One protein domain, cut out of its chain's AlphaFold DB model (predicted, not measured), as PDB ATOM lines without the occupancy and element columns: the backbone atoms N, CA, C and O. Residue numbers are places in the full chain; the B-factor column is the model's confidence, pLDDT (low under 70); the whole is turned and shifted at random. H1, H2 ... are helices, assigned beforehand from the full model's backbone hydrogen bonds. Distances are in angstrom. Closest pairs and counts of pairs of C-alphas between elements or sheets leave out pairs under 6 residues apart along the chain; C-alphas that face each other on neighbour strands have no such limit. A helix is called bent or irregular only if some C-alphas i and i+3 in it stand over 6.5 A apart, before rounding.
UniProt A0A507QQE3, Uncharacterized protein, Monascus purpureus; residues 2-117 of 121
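AT A GLANCE: This is residues 2 to 117 of the 121 residues of an uncharacterized protein of Monascus purpureus (UniProt A0A507QQE3). Three long helices, H3, H2 and H4, run back and forth along a loose rod, with H1 between H2 and H4 at one end and H5 and H6 at the other. The printed part has 116 residues with six helices, H1 to H6 in chain order, and no named strand: all helix. It is loose, radius of gyration of the C-alphas 18.3 A, spanning 58 by 28 by 25 A.

IN THESE COORDINATES: Find C-alpha 44 at (-24.943, -35.719, -7.150); H3 runs 45.9 A to C-alpha 75 at (-11.661, 7.818, -12.782), irregular at C-alphas 45 to 48, 8.4 A. Look for H2 at residues 15 to 42, 40.7 A, H4 at 78 to 101, 35.4 A, H1 at 2 to 7, H5 at 103 to 109 and H6 at 111 to 116.

HOW THE PARTS SIT: H3 and H2 form a hairpin, touching at C-alphas 47 and 40, 5.1 A. H1 touches H4 at C-alphas 5 and 82, 4.9 A. Every O i to N i+4 pair is within hydrogen-bond range in H1, H2 and H5, but 24 of 28 in H3, 18 of 20 in H4 and 1 of 2 in H6.

THE WHOLE: The printed part has no cut and no long link; pLDDT is under 70 at 55 residues.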
ATOM      1  N   LEU A   2     -27.144  -1.073 -19.477       56.50
ATOM      2  CA  LEU A   2     -27.114   0.026 -20.478       56.50
ATOM      3  C   LEU A   2     -28.280   1.025 -20.367       56.50
ATOM      4  O   LEU A   2     -28.084   2.232 -20.479       56.50
ATOM      5  N   VAL A   3     -29.485   0.516 -20.103       55.53
ATOM      6  CA  VAL A   3     -30.707   1.316 -19.936       55.53
ATOM      7  C   VAL A   3     -30.645   2.163 -18.656       55.53
ATOM      8  O   VAL A   3     -30.990   3.333 -18.677       55.53
ATOM      9  N   TYR A   4     -30.116   1.618 -17.558       54.84
ATOM     10  CA  TYR A   4     -29.961   2.345 -16.292       54.84
ATOM     11  C   TYR A   4     -28.927   3.482 -16.405       54.84
ATOM     12  O   TYR A   4     -29.186   4.602 -15.975       54.84
ATOM     13  N   GLY A   5     -27.792   3.227 -17.068       58.34
ATOM     14  CA  GLY A   5     -26.708   4.202 -17.227       58.34
ATOM     15  C   GLY A   5     -27.032   5.402 -18.120       58.34
ATOM     16  O   GLY A   5     -26.558   6.503 -17.852       58.34
ATOM     17  N   ARG A   6     -27.850   5.213 -19.167       54.41
ATOM     18  CA  ARG A   6     -28.282   6.315 -20.049       54.41
ATOM     19  C   ARG A   6     -29.490   7.097 -19.533       54.41
ATOM     20  O   ARG A   6     -29.755   8.167 -20.063       54.41
ATOM     21  N   ILE A   7     -30.225   6.578 -18.547       56.56
ATOM     22  CA  ILE A   7     -31.510   7.152 -18.110       56.56
ATOM     23  C   ILE A   7     -31.436   7.735 -16.686       56.56
ATOM     24  O   ILE A   7     -32.378   8.390 -16.241       56.56
ATOM     25  N   ALA A   8     -30.296   7.596 -16.000       52.09
ATOM     26  CA  ALA A   8     -30.004   8.213 -14.702       52.09
ATOM     27  C   ALA A   8     -29.813   9.749 -14.775       52.09
ATOM     28  O   ALA A   8     -28.885  10.311 -14.198       52.09
ATOM     29  N   TYR A   9     -30.687  10.440 -15.506       55.38
ATOM     30  CA  TYR A   9     -30.905  11.869 -15.351       55.38
ATOM     31  C   TYR A   9     -31.853  12.097 -14.162       55.38
ATOM     32  O   TYR A   9     -32.818  11.344 -14.005       55.38
ATOM     33  N   PRO A  10     -31.647  13.149 -13.349       54.53
ATOM     34  CA  PRO A  10     -32.549  13.504 -12.247       54.53
ATOM     35  C   PRO A  10     -33.980  13.863 -12.701       54.53
ATOM     36  O   PRO A  10     -34.869  14.014 -11.872       54.53
ATOM     37  N   THR A  11     -34.215  13.985 -14.010       55.09
ATOM     38  CA  THR A  11     -35.505  14.281 -14.649       55.09
ATOM     39  C   THR A  11     -36.304  13.047 -15.084       55.09
ATOM     40  O   THR A  11     -37.422  13.210 -15.573       55.09
ATOM     41  N   THR A  12     -35.788  11.819 -14.930       57.00
ATOM     42  CA  THR A  12     -36.484  10.620 -15.432       57.00
ATOM     43  C   THR A  12     -37.364   9.948 -14.372       57.00
ATOM     44  O   THR A  12     -36.946   9.735 -13.238       57.00
ATOM     45  N   HIS A  13     -38.580   9.550 -14.763       62.53
ATOM     46  CA  HIS A  13     -39.536   8.806 -13.936       62.53
ATOM     47  C   HIS A  13     -38.894   7.581 -13.253       62.53
ATOM     48  O   HIS A  13     -38.292   6.736 -13.918       62.53
ATOM     49  N   TRP A  14     -39.109   7.439 -11.939       68.50
ATOM     50  CA  TRP A  14     -38.614   6.360 -11.057       68.50
ATOM     51  C   TRP A  14     -38.850   4.927 -11.575       68.50
ATOM     52  O   TRP A  14     -38.161   3.980 -11.192       68.50
ATOM     53  N   ILE A  15     -39.814   4.753 -12.478       72.31
ATOM     54  CA  ILE A  15     -40.196   3.455 -13.031       72.31
ATOM     55  C   ILE A  15     -39.155   2.914 -14.023       72.31
ATOM     56  O   ILE A  15     -38.925   1.709 -14.085       72.31
ATOM     57  N   ALA A  16     -38.463   3.791 -14.753       66.88
ATOM     58  CA  ALA A  16     -37.469   3.399 -15.748       66.88
ATOM     59  C   ALA A  16     -36.248   2.668 -15.141       66.88
ATOM     60  O   ALA A  16     -35.915   1.580 -15.622       66.88
ATOM     61  N   PRO A  17     -35.595   3.173 -14.072       67.38
ATOM     62  CA  PRO A  17     -34.537   2.422 -13.398       67.38
ATOM     63  C   PRO A  17     -35.057   1.140 -12.734       67.38
ATOM     64  O   PRO A  17     -34.341   0.141 -12.723       67.38
ATOM     65  N   THR A  18     -36.307   1.132 -12.260       77.00
ATOM     66  CA  THR A  18     -36.937  -0.046 -11.637       77.00
ATOM     67  C   THR A  18     -37.102  -1.196 -12.633       77.00
ATOM     68  O   THR A  18     -36.739  -2.328 -12.326       77.00
ATOM     69  N   ILE A  19     -37.558  -0.913 -13.858       78.62
ATOM     70  CA  ILE A  19     -37.683  -1.918 -14.930       78.62
ATOM     71  C   ILE A  19     -36.303  -2.460 -15.331       78.62
ATOM     72  O   ILE A  19     -36.130  -3.666 -15.515       78.62
ATOM     73  N   GLY A  20     -35.299  -1.581 -15.421       72.25
ATOM     74  CA  GLY A  20     -33.924  -1.988 -15.706       72.25
ATOM     75  C   GLY A  20     -33.343  -2.919 -14.638       72.25
ATOM     76  O   GLY A  20     -32.635  -3.865 -14.982       72.25
ATOM     77  N   LEU A  21     -33.662  -2.676 -13.366       76.19
ATOM     78  CA  LEU A  21     -33.240  -3.517 -12.247       76.19
ATOM     79  C   LEU A  21     -33.998  -4.852 -12.224       76.19
ATOM     80  O   LEU A  21     -33.381  -5.897 -12.033       76.19
ATOM     81  N   ALA A  22     -35.305  -4.830 -12.501       83.50
ATOM     82  CA  ALA A  22     -36.140  -6.029 -12.569       83.50
ATOM     83  C   ALA A  22     -35.666  -7.003 -13.659       83.50
ATOM     84  O   ALA A  22     -35.562  -8.202 -13.412       83.50
ATOM     85  N   MET A  23     -35.308  -6.494 -14.843       81.56
ATOM     86  CA  MET A  23     -34.797  -7.327 -15.936       81.56
ATOM     87  C   MET A  23     -33.448  -7.976 -15.593       81.56
ATOM     88  O   MET A  23     -33.215  -9.131 -15.939       81.56
ATOM     89  N   VAL A  24     -32.570  -7.251 -14.890       81.31
ATOM     90  CA  VAL A  24     -31.293  -7.804 -14.409       81.31
ATOM     91  C   VAL A  24     -31.538  -8.877 -13.351       81.31
ATOM     92  O   VAL A  24     -30.970  -9.959 -13.460       81.31
ATOM     93  N   GLY A  25     -32.421  -8.617 -12.381       83.25
ATOM     94  CA  GLY A  25     -32.783  -9.595 -11.352       83.25
ATOM     95  C   GLY A  25     -33.329 -10.892 -11.949       83.25
ATOM     96  O   GLY A  25     -32.852 -11.970 -11.607       83.25
ATOM     97  N   PHE A  26     -34.251 -10.789 -12.911       87.06
ATOM     98  CA  PHE A  26     -34.819 -11.956 -13.587       87.06
ATOM     99  C   PHE A  26     -33.757 -12.786 -14.326       87.06
ATOM    100  O   PHE A  26     -33.741 -14.011 -14.212       87.06
ATOM    101  N   GLY A  27     -32.836 -12.125 -15.037       82.69
ATOM    102  CA  GLY A  27     -31.734 -12.799 -15.725       82.69
ATOM    103  C   GLY A  27     -30.798 -13.538 -14.764       82.69
ATOM    104  O   GLY A  27     -30.486 -14.704 -14.992       82.69
ATOM    105  N   THR A  28     -30.396 -12.893 -13.667       84.31
ATOM    106  CA  THR A  28     -29.510 -13.506 -12.666       84.31
ATOM    107  C   THR A  28     -30.159 -14.719 -12.001       84.31
ATOM    108  O   THR A  28     -29.524 -15.766 -11.900       84.31
ATOM    109  N   THR A  29     -31.435 -14.631 -11.608       88.81
ATOM    110  CA  THR A  29     -32.143 -15.767 -10.996       88.81
ATOM    111  C   THR A  29     -32.238 -16.960 -11.947       88.81
ATOM    112  O   THR A  29     -31.989 -18.087 -11.523       88.81
ATOM    113  N   ALA A  30     -32.538 -16.733 -13.231       87.19
ATOM    114  CA  ALA A  30     -32.614 -17.809 -14.219       87.19
ATOM    115  C   ALA A  30     -31.278 -18.564 -14.366       87.19
ATOM    116  O   ALA A  30     -31.267 -19.793 -14.436       87.19
ATOM    117  N   VAL A  31     -30.152 -17.843 -14.360       84.81
ATOM    118  CA  VAL A  31     -28.810 -18.442 -14.455       84.81
ATOM    119  C   VAL A  31     -28.447 -19.217 -13.187       84.81
ATOM    120  O   VAL A  31     -27.961 -20.342 -13.293       84.81
ATOM    121  N   ILE A  32     -28.705 -18.660 -11.998       85.62
ATOM    122  CA  ILE A  32     -28.383 -19.321 -10.720       85.62
ATOM    123  C   ILE A  32     -29.148 -20.637 -10.582       85.62
ATOM    124  O   ILE A  32     -28.557 -21.655 -10.217       85.62
ATOM    125  N   VAL A  33     -30.445 -20.633 -10.906       88.69
ATOM    126  CA  VAL A  33     -31.279 -21.840 -10.847       88.69
ATOM    127  C   VAL A  33     -30.772 -22.887 -11.839       88.69
ATOM    128  O   VAL A  33     -30.544 -24.023 -11.438       88.69
ATOM    129  N   GLY A  34     -30.509 -22.506 -13.096       85.31
ATOM    130  CA  GLY A  34     -30.000 -23.441 -14.106       85.31
ATOM    131  C   GLY A  34     -28.630 -24.038 -13.759       85.31
ATOM    132  O   GLY A  34     -28.414 -25.233 -13.942       85.31
ATOM    133  N   ASN A  35     -27.714 -23.235 -13.212       83.38
ATOM    134  CA  ASN A  35     -26.395 -23.708 -12.790       83.38
ATOM    135  C   ASN A  35     -26.477 -24.641 -11.572       83.38
ATOM    136  O   ASN A  35     -25.789 -25.656 -11.524       83.38
ATOM    137  N   THR A  36     -27.325 -24.311 -10.597       84.00
ATOM    138  CA  THR A  36     -27.527 -25.140  -9.400       84.00
ATOM    139  C   THR A  36     -28.083 -26.510  -9.777       84.00
ATOM    140  O   THR A  36     -27.557 -27.519  -9.318       84.00
ATOM    141  N   ASP A  37     -29.086 -26.554 -10.656       86.56
ATOM    142  CA  ASP A  37     -29.698 -27.800 -11.134       86.56
ATOM    143  C   ASP A  37     -28.686 -28.662 -11.914       86.56
ATOM    144  O   ASP A  37     -28.501 -29.840 -11.612       86.56
ATOM    145  N   TYR A  38     -27.915 -28.039 -12.816       80.94
ATOM    146  CA  TYR A  38     -26.846 -28.710 -13.566       80.94
ATOM    147  C   TYR A  38     -25.761 -29.307 -12.660       80.94
ATOM    148  O   TYR A  38     -25.320 -30.436 -12.874       80.94
ATOM    149  N   LEU A  39     -25.315 -28.570 -11.638       80.31
ATOM    150  CA  LEU A  39     -24.285 -29.047 -10.712       80.31
ATOM    151  C   LEU A  39     -24.791 -30.175  -9.813       80.31
ATOM    152  O   LEU A  39     -24.026 -31.083  -9.492       80.31
ATOM    153  N   VAL A  40     -26.062 -30.129  -9.413       81.81
ATOM    154  CA  VAL A  40     -26.694 -31.204  -8.640       81.81
ATOM    155  C   VAL A  40     -26.797 -32.480  -9.478       81.81
ATOM    156  O   VAL A  40     -26.481 -33.552  -8.963       81.81
ATOM    157  N   ASP A  41     -27.166 -32.370 -10.755       80.31
ATOM    158  CA  ASP A  41     -27.256 -33.517 -11.666       80.31
ATOM    159  C   ASP A  41     -25.864 -34.089 -12.013       80.31
ATOM    160  O   ASP A  41     -25.624 -35.293 -11.907       80.31
ATOM    161  N   ALA A  42     -24.890 -33.230 -12.331       74.88
ATOM    162  CA  ALA A  42     -23.537 -33.650 -12.710       74.88
ATOM    163  C   ALA A  42     -22.683 -34.171 -11.536       74.88
ATOM    164  O   ALA A  42     -21.816 -35.024 -11.741       74.88
ATOM    165  N   TYR A  43     -22.902 -33.670 -10.314       70.00
ATOM    166  CA  TYR A  43     -22.099 -33.988  -9.125       70.00
ATOM    167  C   TYR A  43     -22.953 -34.453  -7.942       70.00
ATOM    168  O   TYR A  43     -22.652 -34.115  -6.800       70.00
ATOM    169  N   SER A  44     -23.989 -35.259  -8.179       72.44
ATOM    170  CA  SER A  44     -24.943 -35.719  -7.150       72.44
ATOM    171  C   SER A  44     -24.294 -36.208  -5.841       72.44
ATOM    172  O   SER A  44     -24.748 -35.846  -4.754       72.44
ATOM    173  N   LYS A  45     -23.170 -36.936  -5.912       72.94
ATOM    174  CA  LYS A  45     -22.413 -37.417  -4.736       72.94
ATOM    175  C   LYS A  45     -21.727 -36.310  -3.917       72.94
ATOM    176  O   LYS A  45     -21.574 -36.449  -2.706       72.94
ATOM    177  N   TYR A  46     -21.319 -35.215  -4.558       78.12
ATOM    178  CA  TYR A  46     -20.621 -34.078  -3.940       78.12
ATOM    179  C   TYR A  46     -21.366 -32.750  -4.153       78.12
ATOM    180  O   TYR A  46     -20.753 -31.677  -4.132       78.12
ATOM    181  N   ALA A  47     -22.690 -32.802  -4.330       79.56
ATOM    182  CA  ALA A  47     -23.498 -31.652  -4.725       79.56
ATOM    183  C   ALA A  47     -23.398 -30.511  -3.702       79.56
ATOM    184  O   ALA A  47     -23.110 -29.375  -4.064       79.56
ATOM    185  N   ALA A  48     -23.508 -30.825  -2.406       84.44
ATOM    186  CA  ALA A  48     -23.412 -29.833  -1.332       84.44
ATOM    187  C   ALA A  48     -22.050 -29.113  -1.296       84.44
ATOM    188  O   ALA A  48     -21.993 -27.897  -1.132       84.44
ATOM    189  N   SER A  49     -20.948 -29.849  -1.490       87.62
ATOM    190  CA  SER A  49     -19.602 -29.261  -1.518       87.62
ATOM    191  C   SER A  49     -19.369 -28.429  -2.777       87.62
ATOM    192  O   SER A  49     -18.690 -27.407  -2.716       87.62
ATOM    193  N   THR A  50     -19.919 -28.864  -3.912       84.88
ATOM    194  CA  THR A  50     -19.780 -28.175  -5.201       84.88
ATOM    195  C   THR A  50     -20.541 -26.855  -5.184       84.88
ATOM    196  O   THR A  50     -19.980 -25.822  -5.539       84.88
ATOM    197  N   LEU A  51     -21.777 -26.864  -4.679       87.00
ATOM    198  CA  LEU A  51     -22.568 -25.650  -4.481       87.00
ATOM    199  C   LEU A  51     -21.882 -24.687  -3.506       87.00
ATOM    200  O   LEU A  51     -21.759 -23.507  -3.816       87.00
ATOM    201  N   GLY A  52     -21.345 -25.187  -2.387       89.06
ATOM    202  CA  GLY A  52     -20.583 -24.363  -1.446       89.06
ATOM    203  C   GLY A  52     -19.338 -23.723  -2.072       89.06
ATOM    204  O   GLY A  52     -19.096 -22.534  -1.877       89.06
ATOM    205  N   ALA A  53     -18.567 -24.472  -2.866       88.62
ATOM    206  CA  ALA A  53     -17.393 -23.938  -3.559       88.62
ATOM    207  C   ALA A  53     -17.765 -22.853  -4.584       88.62
ATOM    208  O   ALA A  53     -17.089 -21.828  -4.661       88.62
ATOM    209  N   VAL A  54     -18.853 -23.052  -5.335       87.62
ATOM    210  CA  VAL A  54     -19.370 -22.054  -6.283       87.62
ATOM    211  C   VAL A  54     -19.804 -20.785  -5.555       87.62
ATOM    212  O   VAL A  54     -19.378 -19.699  -5.950       87.62
ATOM    213  N   SER A  55     -20.560 -20.910  -4.459       89.81
ATOM    214  CA  SER A  55     -20.975 -19.757  -3.652       89.81
ATOM    215  C   SER A  55     -19.784 -18.991  -3.077       89.81
ATOM    216  O   SER A  55     -19.777 -17.770  -3.123       89.81
ATOM    217  N   LEU A  56     -18.724 -19.670  -2.622       92.38
ATOM    218  CA  LEU A  56     -17.520 -18.991  -2.120       92.38
ATOM    219  C   LEU A  56     -16.814 -18.153  -3.193       92.38
ATOM    220  O   LEU A  56     -16.319 -17.059  -2.902       92.38
ATOM    221  N   VAL A  57     -16.739 -18.662  -4.426       88.62
ATOM    222  CA  VAL A  57     -16.164 -17.912  -5.549       88.62
ATOM    223  C   VAL A  57     -17.043 -16.704  -5.863       88.62
ATOM    224  O   VAL A  57     -16.523 -15.594  -5.965       88.62
ATOM    225  N   GLU A  58     -18.358 -16.895  -5.959       87.25
ATOM    226  CA  GLU A  58     -19.320 -15.813  -6.185       87.25
ATOM    227  C   GLU A  58     -19.215 -14.719  -5.110       87.25
ATOM    228  O   GLU A  58     -18.992 -13.550  -5.439       87.25
ATOM    229  N   ASP A  59     -19.273 -15.100  -3.834       90.06
ATOM    230  CA  ASP A  59     -19.193 -14.192  -2.687       90.06
ATOM    231  C   ASP A  59     -17.869 -13.423  -2.665       90.06
ATOM    232  O   ASP A  59     -17.837 -12.225  -2.372       90.06
ATOM    233  N   SER A  60     -16.768 -14.081  -3.038       92.44
ATOM    234  CA  SER A  60     -15.465 -13.424  -3.164       92.44
ATOM    235  C   SER A  60     -15.512 -12.327  -4.228       92.44
ATOM    236  O   SER A  60     -15.104 -11.194  -3.970       92.44
ATOM    237  N   PHE A  61     -16.061 -12.617  -5.410       85.81
ATOM    238  CA  PHE A  61     -16.215 -11.617  -6.470       85.81
ATOM    239  C   PHE A  61     -17.112 -10.452  -6.040       85.81
ATOM    240  O   PHE A  61     -16.766  -9.293  -6.296       85.81
ATOM    241  N   VAL A  62     -18.220 -10.729  -5.346       86.00
ATOM    242  CA  VAL A  62     -19.109  -9.692  -4.800       86.00
ATOM    243  C   VAL A  62     -18.379  -8.830  -3.769       86.00
ATOM    244  O   VAL A  62     -18.528  -7.611  -3.799       86.00
ATOM    245  N   ALA A  63     -17.534  -9.412  -2.916       88.94
ATOM    246  CA  ALA A  63     -16.736  -8.665  -1.943       88.94
ATOM    247  C   ALA A  63     -15.679  -7.755  -2.601       88.94
ATOM    248  O   ALA A  63     -15.417  -6.651  -2.115       88.94
ATOM    249  N   PHE A  64     -15.100  -8.172  -3.732       87.12
ATOM    250  CA  PHE A  64     -14.133  -7.366  -4.492       87.12
ATOM    251  C   PHE A  64     -14.777  -6.289  -5.378       87.12
ATOM    252  O   PHE A  64     -14.101  -5.340  -5.792       87.12
ATOM    253  N   LEU A  65     -16.078  -6.381  -5.659       81.19
ATOM    254  CA  LEU A  65     -16.755  -5.472  -6.581       81.19
ATOM    255  C   LEU A  65     -16.888  -4.021  -6.055       81.19
ATOM    256  O   LEU A  65     -16.582  -3.107  -6.823       81.19
ATOM    257  N   PRO A  66     -17.273  -3.741  -4.789       82.12
ATOM    258  CA  PRO A  66     -17.346  -2.379  -4.251       82.12
ATOM    259  C   PRO A  66     -16.030  -1.584  -4.302       82.12
ATOM    260  O   PRO A  66     -16.063  -0.434  -4.755       82.12
ATOM    261  N   PRO A  67     -14.862  -2.130  -3.897       80.25
ATOM    262  CA  PRO A  67     -13.608  -1.388  -3.998       80.25
ATOM    263  C   PRO A  67     -13.215  -1.127  -5.458       80.25
ATOM    264  O   PRO A  67     -12.833   0.000  -5.785       80.25
ATOM    265  N   ALA A  68     -13.407  -2.094  -6.361       77.25
ATOM    266  CA  ALA A  68     -13.178  -1.896  -7.795       77.25
ATOM    267  C   ALA A  68     -14.113  -0.823  -8.388       77.25
ATOM    268  O   ALA A  68     -13.668   0.071  -9.115       77.25
ATOM    269  N   ALA A  69     -15.395  -0.850  -8.018       69.88
ATOM    270  CA  ALA A  69     -16.387   0.130  -8.449       69.88
ATOM    271  C   ALA A  69     -16.062   1.538  -7.931       69.88
ATOM    272  O   ALA A  69     -16.177   2.506  -8.684       69.88
ATOM    273  N   SER A  70     -15.598   1.670  -6.683       69.62
ATOM    274  CA  SER A  70     -15.201   2.966  -6.118       69.62
ATOM    275  C   SER A  70     -14.027   3.597  -6.880       69.62
ATOM    276  O   SER A  70     -14.054   4.794  -7.170       69.62
ATOM    277  N   SER A  71     -13.044   2.791  -7.297       67.62
ATOM    278  CA  SER A  71     -11.930   3.246  -8.137       67.62
ATOM    279  C   SER A  71     -12.398   3.626  -9.548       67.62
ATOM    280  O   SER A  71     -11.921   4.609 -10.117       67.62
ATOM    281  N   MET A  72     -13.360   2.886 -10.104       66.12
ATOM    282  CA  MET A  72     -13.909   3.133 -11.440       66.12
ATOM    283  C   MET A  72     -14.726   4.433 -11.505       66.12
ATOM    284  O   MET A  72     -14.548   5.219 -12.436       66.12
ATOM    285  N   TYR A  73     -15.556   4.710 -10.495       64.25
ATOM    286  CA  TYR A  73     -16.320   5.963 -10.403       64.25
ATOM    287  C   TYR A  73     -15.443   7.196 -10.169       64.25
ATOM    288  O   TYR A  73     -15.819   8.299 -10.560       64.25
ATOM    289  N   ARG A  74     -14.266   7.025  -9.555       64.25
ATOM    290  CA  ARG A  74     -13.318   8.122  -9.318       64.25
ATOM    291  C   ARG A  74     -12.547   8.524 -10.580       64.25
ATOM    292  O   ARG A  74     -12.110   9.666 -10.675       64.25
ATOM    293  N   ALA A  75     -12.390   7.601 -11.532       61.72
ATOM    294  CA  ALA A  75     -11.661   7.818 -12.782       61.72
ATOM    295  C   ALA A  75     -12.568   8.145 -13.986       61.72
ATOM    296  O   ALA A  75     -12.089   8.732 -14.955       61.72
ATOM    297  N   LEU A  76     -13.857   7.773 -13.958       55.91
ATOM    298  CA  LEU A  76     -14.721   7.811 -15.141       55.91
ATOM    299  C   LEU A  76     -16.140   8.321 -14.826       55.91
ATOM    300  O   LEU A  76     -16.811   7.834 -13.919       55.91
ATOM    301  N   VAL A  77     -16.620   9.290 -15.616       58.62
ATOM    302  CA  VAL A  77     -17.974   9.866 -15.516       58.62
ATOM    303  C   VAL A  77     -19.036   8.753 -15.607       58.62
ATOM    304  O   VAL A  77     -18.951   7.881 -16.474       58.62
ATOM    305  N   PHE A  78     -20.055   8.805 -14.738       58.75
ATOM    306  CA  PHE A  78     -21.121   7.806 -14.482       58.75
ATOM    307  C   PHE A  78     -21.681   7.061 -15.722       58.75
ATOM    308  O   PHE A  78     -22.005   5.871 -15.674       58.75
ATOM    309  N   GLN A  79     -21.760   7.750 -16.862       60.72
ATOM    310  CA  GLN A  79     -22.309   7.236 -18.124       60.72
ATOM    311  C   GLN A  79     -21.374   6.236 -18.828       60.72
ATOM    312  O   GLN A  79     -21.819   5.219 -19.371       60.72
ATOM    313  N   TRP A  80     -20.069   6.505 -18.796       64.44
ATOM    314  CA  TRP A  80     -19.056   5.626 -19.377       64.44
ATOM    315  C   TRP A  80     -18.855   4.383 -18.514       64.44
ATOM    316  O   TRP A  80     -18.793   3.277 -19.048       64.44
ATOM    317  N   ALA A  81     -18.877   4.549 -17.187       62.03
ATOM    318  CA  ALA A  81     -18.799   3.444 -16.238       62.03
ATOM    319  C   ALA A  81     -19.913   2.401 -16.472       62.03
ATOM    320  O   ALA A  81     -19.649   1.204 -16.551       62.03
ATOM    321  N   SER A  82     -21.149   2.858 -16.683       63.25
ATOM    322  CA  SER A  82     -22.301   1.974 -16.920       63.25
ATOM    323  C   SER A  82     -22.265   1.242 -18.270       63.25
ATOM    324  O   SER A  82     -22.779   0.127 -18.379       63.25
ATOM    325  N   SER A  83     -21.669   1.849 -19.303       65.50
ATOM    326  CA  SER A  83     -21.547   1.231 -20.634       65.50
ATOM    327  C   SER A  83     -20.466   0.151 -20.658       65.50
ATOM    328  O   SER A  83     -20.684  -0.929 -21.207       65.50
ATOM    329  N   LEU A  84     -19.342   0.411 -19.986       68.56
ATOM    330  CA  LEU A  84     -18.259  -0.553 -19.792       68.56
ATOM    331  C   LEU A  84     -18.741  -1.768 -18.990       68.56
ATOM    332  O   LEU A  84     -18.530  -2.906 -19.400       68.56
ATOM    333  N   LEU A  85     -19.478  -1.523 -17.902       69.94
ATOM    334  CA  LEU A  85     -20.011  -2.582 -17.045       69.94
ATOM    335  C   LEU A  85     -21.030  -3.464 -17.778       69.94
ATOM    336  O   LEU A  85     -21.080  -4.674 -17.567       69.94
ATOM    337  N   ALA A  86     -21.818  -2.886 -18.683       67.62
ATOM    338  CA  ALA A  86     -22.759  -3.662 -19.472       67.62
ATOM    339  C   ALA A  86     -22.107  -4.445 -20.619       67.62
ATOM    340  O   ALA A  86     -22.561  -5.546 -20.913       67.62
ATOM    341  N   PHE A  87     -21.053  -3.914 -21.246       72.38
ATOM    342  CA  PHE A  87     -20.275  -4.665 -22.233       72.38
ATOM    343  C   PHE A  87     -19.541  -5.838 -21.576       72.38
ATOM    344  O   PHE A  87     -19.555  -6.952 -22.092       72.38
ATOM    345  N   LEU A  88     -18.985  -5.610 -20.383       75.06
ATOM    346  CA  LEU A  88     -18.376  -6.659 -19.574       75.06
ATOM    347  C   LEU A  88     -19.413  -7.716 -19.166       75.06
ATOM    348  O   LEU A  88     -19.181  -8.902 -19.355       75.06
ATOM    349  N   SER A  89     -20.593  -7.301 -18.700       71.38
ATOM    350  CA  SER A  89     -21.695  -8.221 -18.393       71.38
ATOM    351  C   SER A  89     -22.141  -9.034 -19.617       71.38
ATOM    352  O   SER A  89     -22.394 -10.226 -19.477       71.38
ATOM    353  N   LEU A  90     -22.178  -8.439 -20.815       73.69
ATOM    354  CA  LEU A  90     -22.481  -9.156 -22.058       73.69
ATOM    355  C   LEU A  90     -21.417 -10.222 -22.372       73.69
ATOM    356  O   LEU A  90     -21.764 -11.336 -22.757       73.69
ATOM    357  N   ALA A  91     -20.136  -9.904 -22.162       75.88
ATOM    358  CA  ALA A  91     -19.048 -10.866 -22.315       75.88
ATOM    359  C   ALA A  91     -19.166 -12.022 -21.306       75.88
ATOM    360  O   ALA A  91     -19.010 -13.178 -21.686       75.88
ATOM    361  N   LEU A  92     -19.521 -11.732 -20.049       71.75
ATOM    362  CA  LEU A  92     -19.740 -12.762 -19.028       71.75
ATOM    363  C   LEU A  92     -20.955 -13.651 -19.331       71.75
ATOM    364  O   LEU A  92     -20.908 -14.838 -19.029       71.75
ATOM    365  N   VAL A  93     -22.016 -13.112 -19.940       74.44
ATOM    366  CA  VAL A  93     -23.185 -13.899 -20.386       74.44
ATOM    367  C   VAL A  93     -22.836 -14.811 -21.567       74.44
ATOM    368  O   VAL A  93     -23.408 -15.892 -21.695       74.44
ATOM    369  N   ALA A  94     -21.880 -14.422 -22.415       74.06
ATOM    370  CA  ALA A  94     -21.409 -15.279 -23.501       74.06
ATOM    371  C   ALA A  94     -20.619 -16.498 -22.987       74.06
ATOM    372  O   ALA A  94     -20.666 -17.562 -23.602       74.06
ATOM    373  N   THR A  95     -19.941 -16.380 -21.841       72.50
ATOM    374  CA  THR A  95     -19.132 -17.453 -21.241       72.50
ATOM    375  C   THR A  95     -19.901 -18.764 -20.995       72.50
ATOM    376  O   THR A  95     -19.445 -19.791 -21.496       72.50
ATOM    377  N   PRO A  96     -21.057 -18.804 -20.296       66.19
ATOM    378  CA  PRO A  96     -21.803 -20.050 -20.105       66.19
ATOM    379  C   PRO A  96     -22.329 -20.635 -21.425       66.19
ATOM    380  O   PRO A  96     -22.350 -21.851 -21.580       66.19
ATOM    381  N   PHE A  97     -22.678 -19.803 -22.413       68.81
ATOM    382  CA  PHE A  97     -23.073 -20.280 -23.747       68.81
ATOM    383  C   PHE A  97     -21.920 -20.960 -24.495       68.81
ATOM    384  O   PHE A  97     -22.132 -21.969 -25.168       68.81
ATOM    385  N   LEU A  98     -20.699 -20.438 -24.358       66.81
ATOM    386  CA  LEU A  98     -19.502 -21.053 -24.932       66.81
ATOM    387  C   LEU A  98     -19.175 -22.387 -24.250       66.81
ATOM    388  O   LEU A  98     -18.868 -23.361 -24.935       66.81
ATOM    389  N   VAL A  99     -19.306 -22.458 -22.923       65.69
ATOM    390  CA  VAL A  99     -19.074 -23.691 -22.152       65.69
ATOM    391  C   VAL A  99     -20.096 -24.775 -22.511       65.69
ATOM    392  O   VAL A  99     -19.696 -25.913 -22.740       65.69
ATOM    393  N   LEU A 100     -21.378 -24.430 -22.675       65.38
ATOM    394  CA  LEU A 100     -22.413 -25.366 -23.143       65.38
ATOM    395  C   LEU A 100     -22.183 -25.832 -24.591       65.38
ATOM    396  O   LEU A 100     -22.505 -26.966 -24.942       65.38
ATOM    397  N   GLY A 101     -21.600 -24.985 -25.445       64.50
ATOM    398  CA  GLY A 101     -21.192 -25.368 -26.801       64.50
ATOM    399  C   GLY A 101     -20.006 -26.342 -26.829       64.50
ATOM    400  O   GLY A 101     -19.932 -27.194 -27.716       64.50
ATOM    401  N   MET A 102     -19.111 -26.253 -25.840       60.88
ATOM    402  CA  MET A 102     -17.917 -27.098 -25.678       60.88
ATOM    403  C   MET A 102     -18.119 -28.262 -24.690       60.88
ATOM    404  O   MET A 102     -17.169 -28.985 -24.385       60.88
ATOM    405  N   ASP A 103     -19.350 -28.483 -24.217       56.97
ATOM    406  CA  ASP A 103     -19.700 -29.454 -23.168       56.97
ATOM    407  C   ASP A 103     -19.187 -30.871 -23.481       56.97
ATOM    408  O   ASP A 103     -18.685 -31.577 -22.608       56.97
ATOM    409  N   LYS A 104     -19.195 -31.253 -24.765       54.72
ATOM    410  CA  LYS A 104     -18.667 -32.542 -25.244       54.72
ATOM    411  C   LYS A 104     -17.160 -32.704 -25.027       54.72
ATOM    412  O   LYS A 104     -16.707 -33.814 -24.761       54.72
ATOM    413  N   GLU A 105     -16.391 -31.625 -25.131       54.94
ATOM    414  CA  GLU A 105     -14.933 -31.635 -24.974       54.94
ATOM    415  C   GLU A 105     -14.551 -31.604 -23.486       54.94
ATOM    416  O   GLU A 105     -13.722 -32.400 -23.037       54.94
ATOM    417  N   ILE A 106     -15.256 -30.794 -22.688       57.62
ATOM    418  CA  ILE A 106     -15.038 -30.649 -21.237       57.62
ATOM    419  C   ILE A 106     -15.461 -31.919 -20.471       57.62
ATOM    420  O   ILE A 106     -14.755 -32.355 -19.552       57.62
ATOM    421  N   ARG A 107     -16.547 -32.590 -20.890       55.84
ATOM    422  CA  ARG A 107     -16.927 -33.918 -20.372       55.84
ATOM    423  C   ARG A 107     -15.920 -35.017 -20.712       55.84
ATOM    424  O   ARG A 107     -15.796 -35.972 -19.951       55.84
ATOM    425  N   SER A 108     -15.190 -34.901 -21.825       51.00
ATOM    426  CA  SER A 108     -14.214 -35.923 -22.231       51.00
ATOM    427  C   SER A 108     -12.899 -35.857 -21.441       51.00
ATOM    428  O   SER A 108     -12.248 -36.885 -21.249       51.00
ATOM    429  N   CYS A 109     -12.534 -34.670 -20.941       53.66
ATOM    430  CA  CYS A 109     -11.222 -34.414 -20.344       53.66
ATOM    431  C   CYS A 109     -11.171 -34.481 -18.809       53.66
ATOM    432  O   CYS A 109     -10.067 -34.462 -18.265       53.66
ATOM    433  N   SER A 110     -12.298 -34.570 -18.091       49.81
ATOM    434  CA  SER A 110     -12.273 -34.600 -16.619       49.81
ATOM    435  C   SER A 110     -12.564 -35.999 -16.037       49.81
ATOM    436  O   SER A 110     -13.705 -36.465 -16.061       49.81
ATOM    437  N   PRO A 111     -11.556 -36.692 -15.464       53.56
ATOM    438  CA  PRO A 111     -11.757 -37.979 -14.789       53.56
ATOM    439  C   PRO A 111     -12.657 -37.875 -13.542       53.56
ATOM    440  O   PRO A 111     -13.353 -38.829 -13.217       53.56
ATOM    441  N   PHE A 112     -12.746 -36.697 -12.910       54.31
ATOM    442  CA  PHE A 112     -13.595 -36.447 -11.735       54.31
ATOM    443  C   PHE A 112     -15.106 -36.537 -12.005       54.31
ATOM    444  O   PHE A 112     -15.865 -36.859 -11.095       54.31
ATOM    445  N   MET A 113     -15.561 -36.278 -13.236       54.72
ATOM    446  CA  MET A 113     -16.989 -36.359 -13.578       54.72
ATOM    447  C   MET A 113     -17.445 -37.813 -13.771       54.72
ATOM    448  O   MET A 113     -18.592 -38.137 -13.491       54.72
ATOM    449  N   LYS A 114     -16.536 -38.713 -14.174       53.72
ATOM    450  CA  LYS A 114     -16.809 -40.158 -14.275       53.72
ATOM    451  C   LYS A 114     -16.943 -40.842 -12.911       53.72
ATOM    452  O   LYS A 114     -17.579 -41.881 -12.830       53.72
ATOM    453  N   GLU A 115     -16.360 -40.262 -11.865       54.44
ATOM    454  CA  GLU A 115     -16.310 -40.840 -10.513       54.44
ATOM    455  C   GLU A 115     -17.404 -40.287  -9.577       54.44
ATOM    456  O   GLU A 115     -17.698 -40.865  -8.529       54.44
ATOM    457  N   ALA A 116     -18.026 -39.164  -9.963       55.03
ATOM    458  CA  ALA A 116     -19.141 -38.537  -9.249       55.03
ATOM    459  C   ALA A 116     -20.529 -39.019  -9.715       55.03
ATOM    460  O   ALA A 116     -21.498 -38.846  -8.974       55.03
ATOM    461  N   ILE A 117     -20.625 -39.636 -10.901       55.91
ATOM    462  CA  ILE A 117     -21.844 -40.300 -11.376       55.91
ATOM    463  C   ILE A 117     -22.005 -41.579 -10.553       55.91
ATOM    464  O   ILE A 117     -21.157 -42.467 -10.593       55.91
TER     465      ILE A 117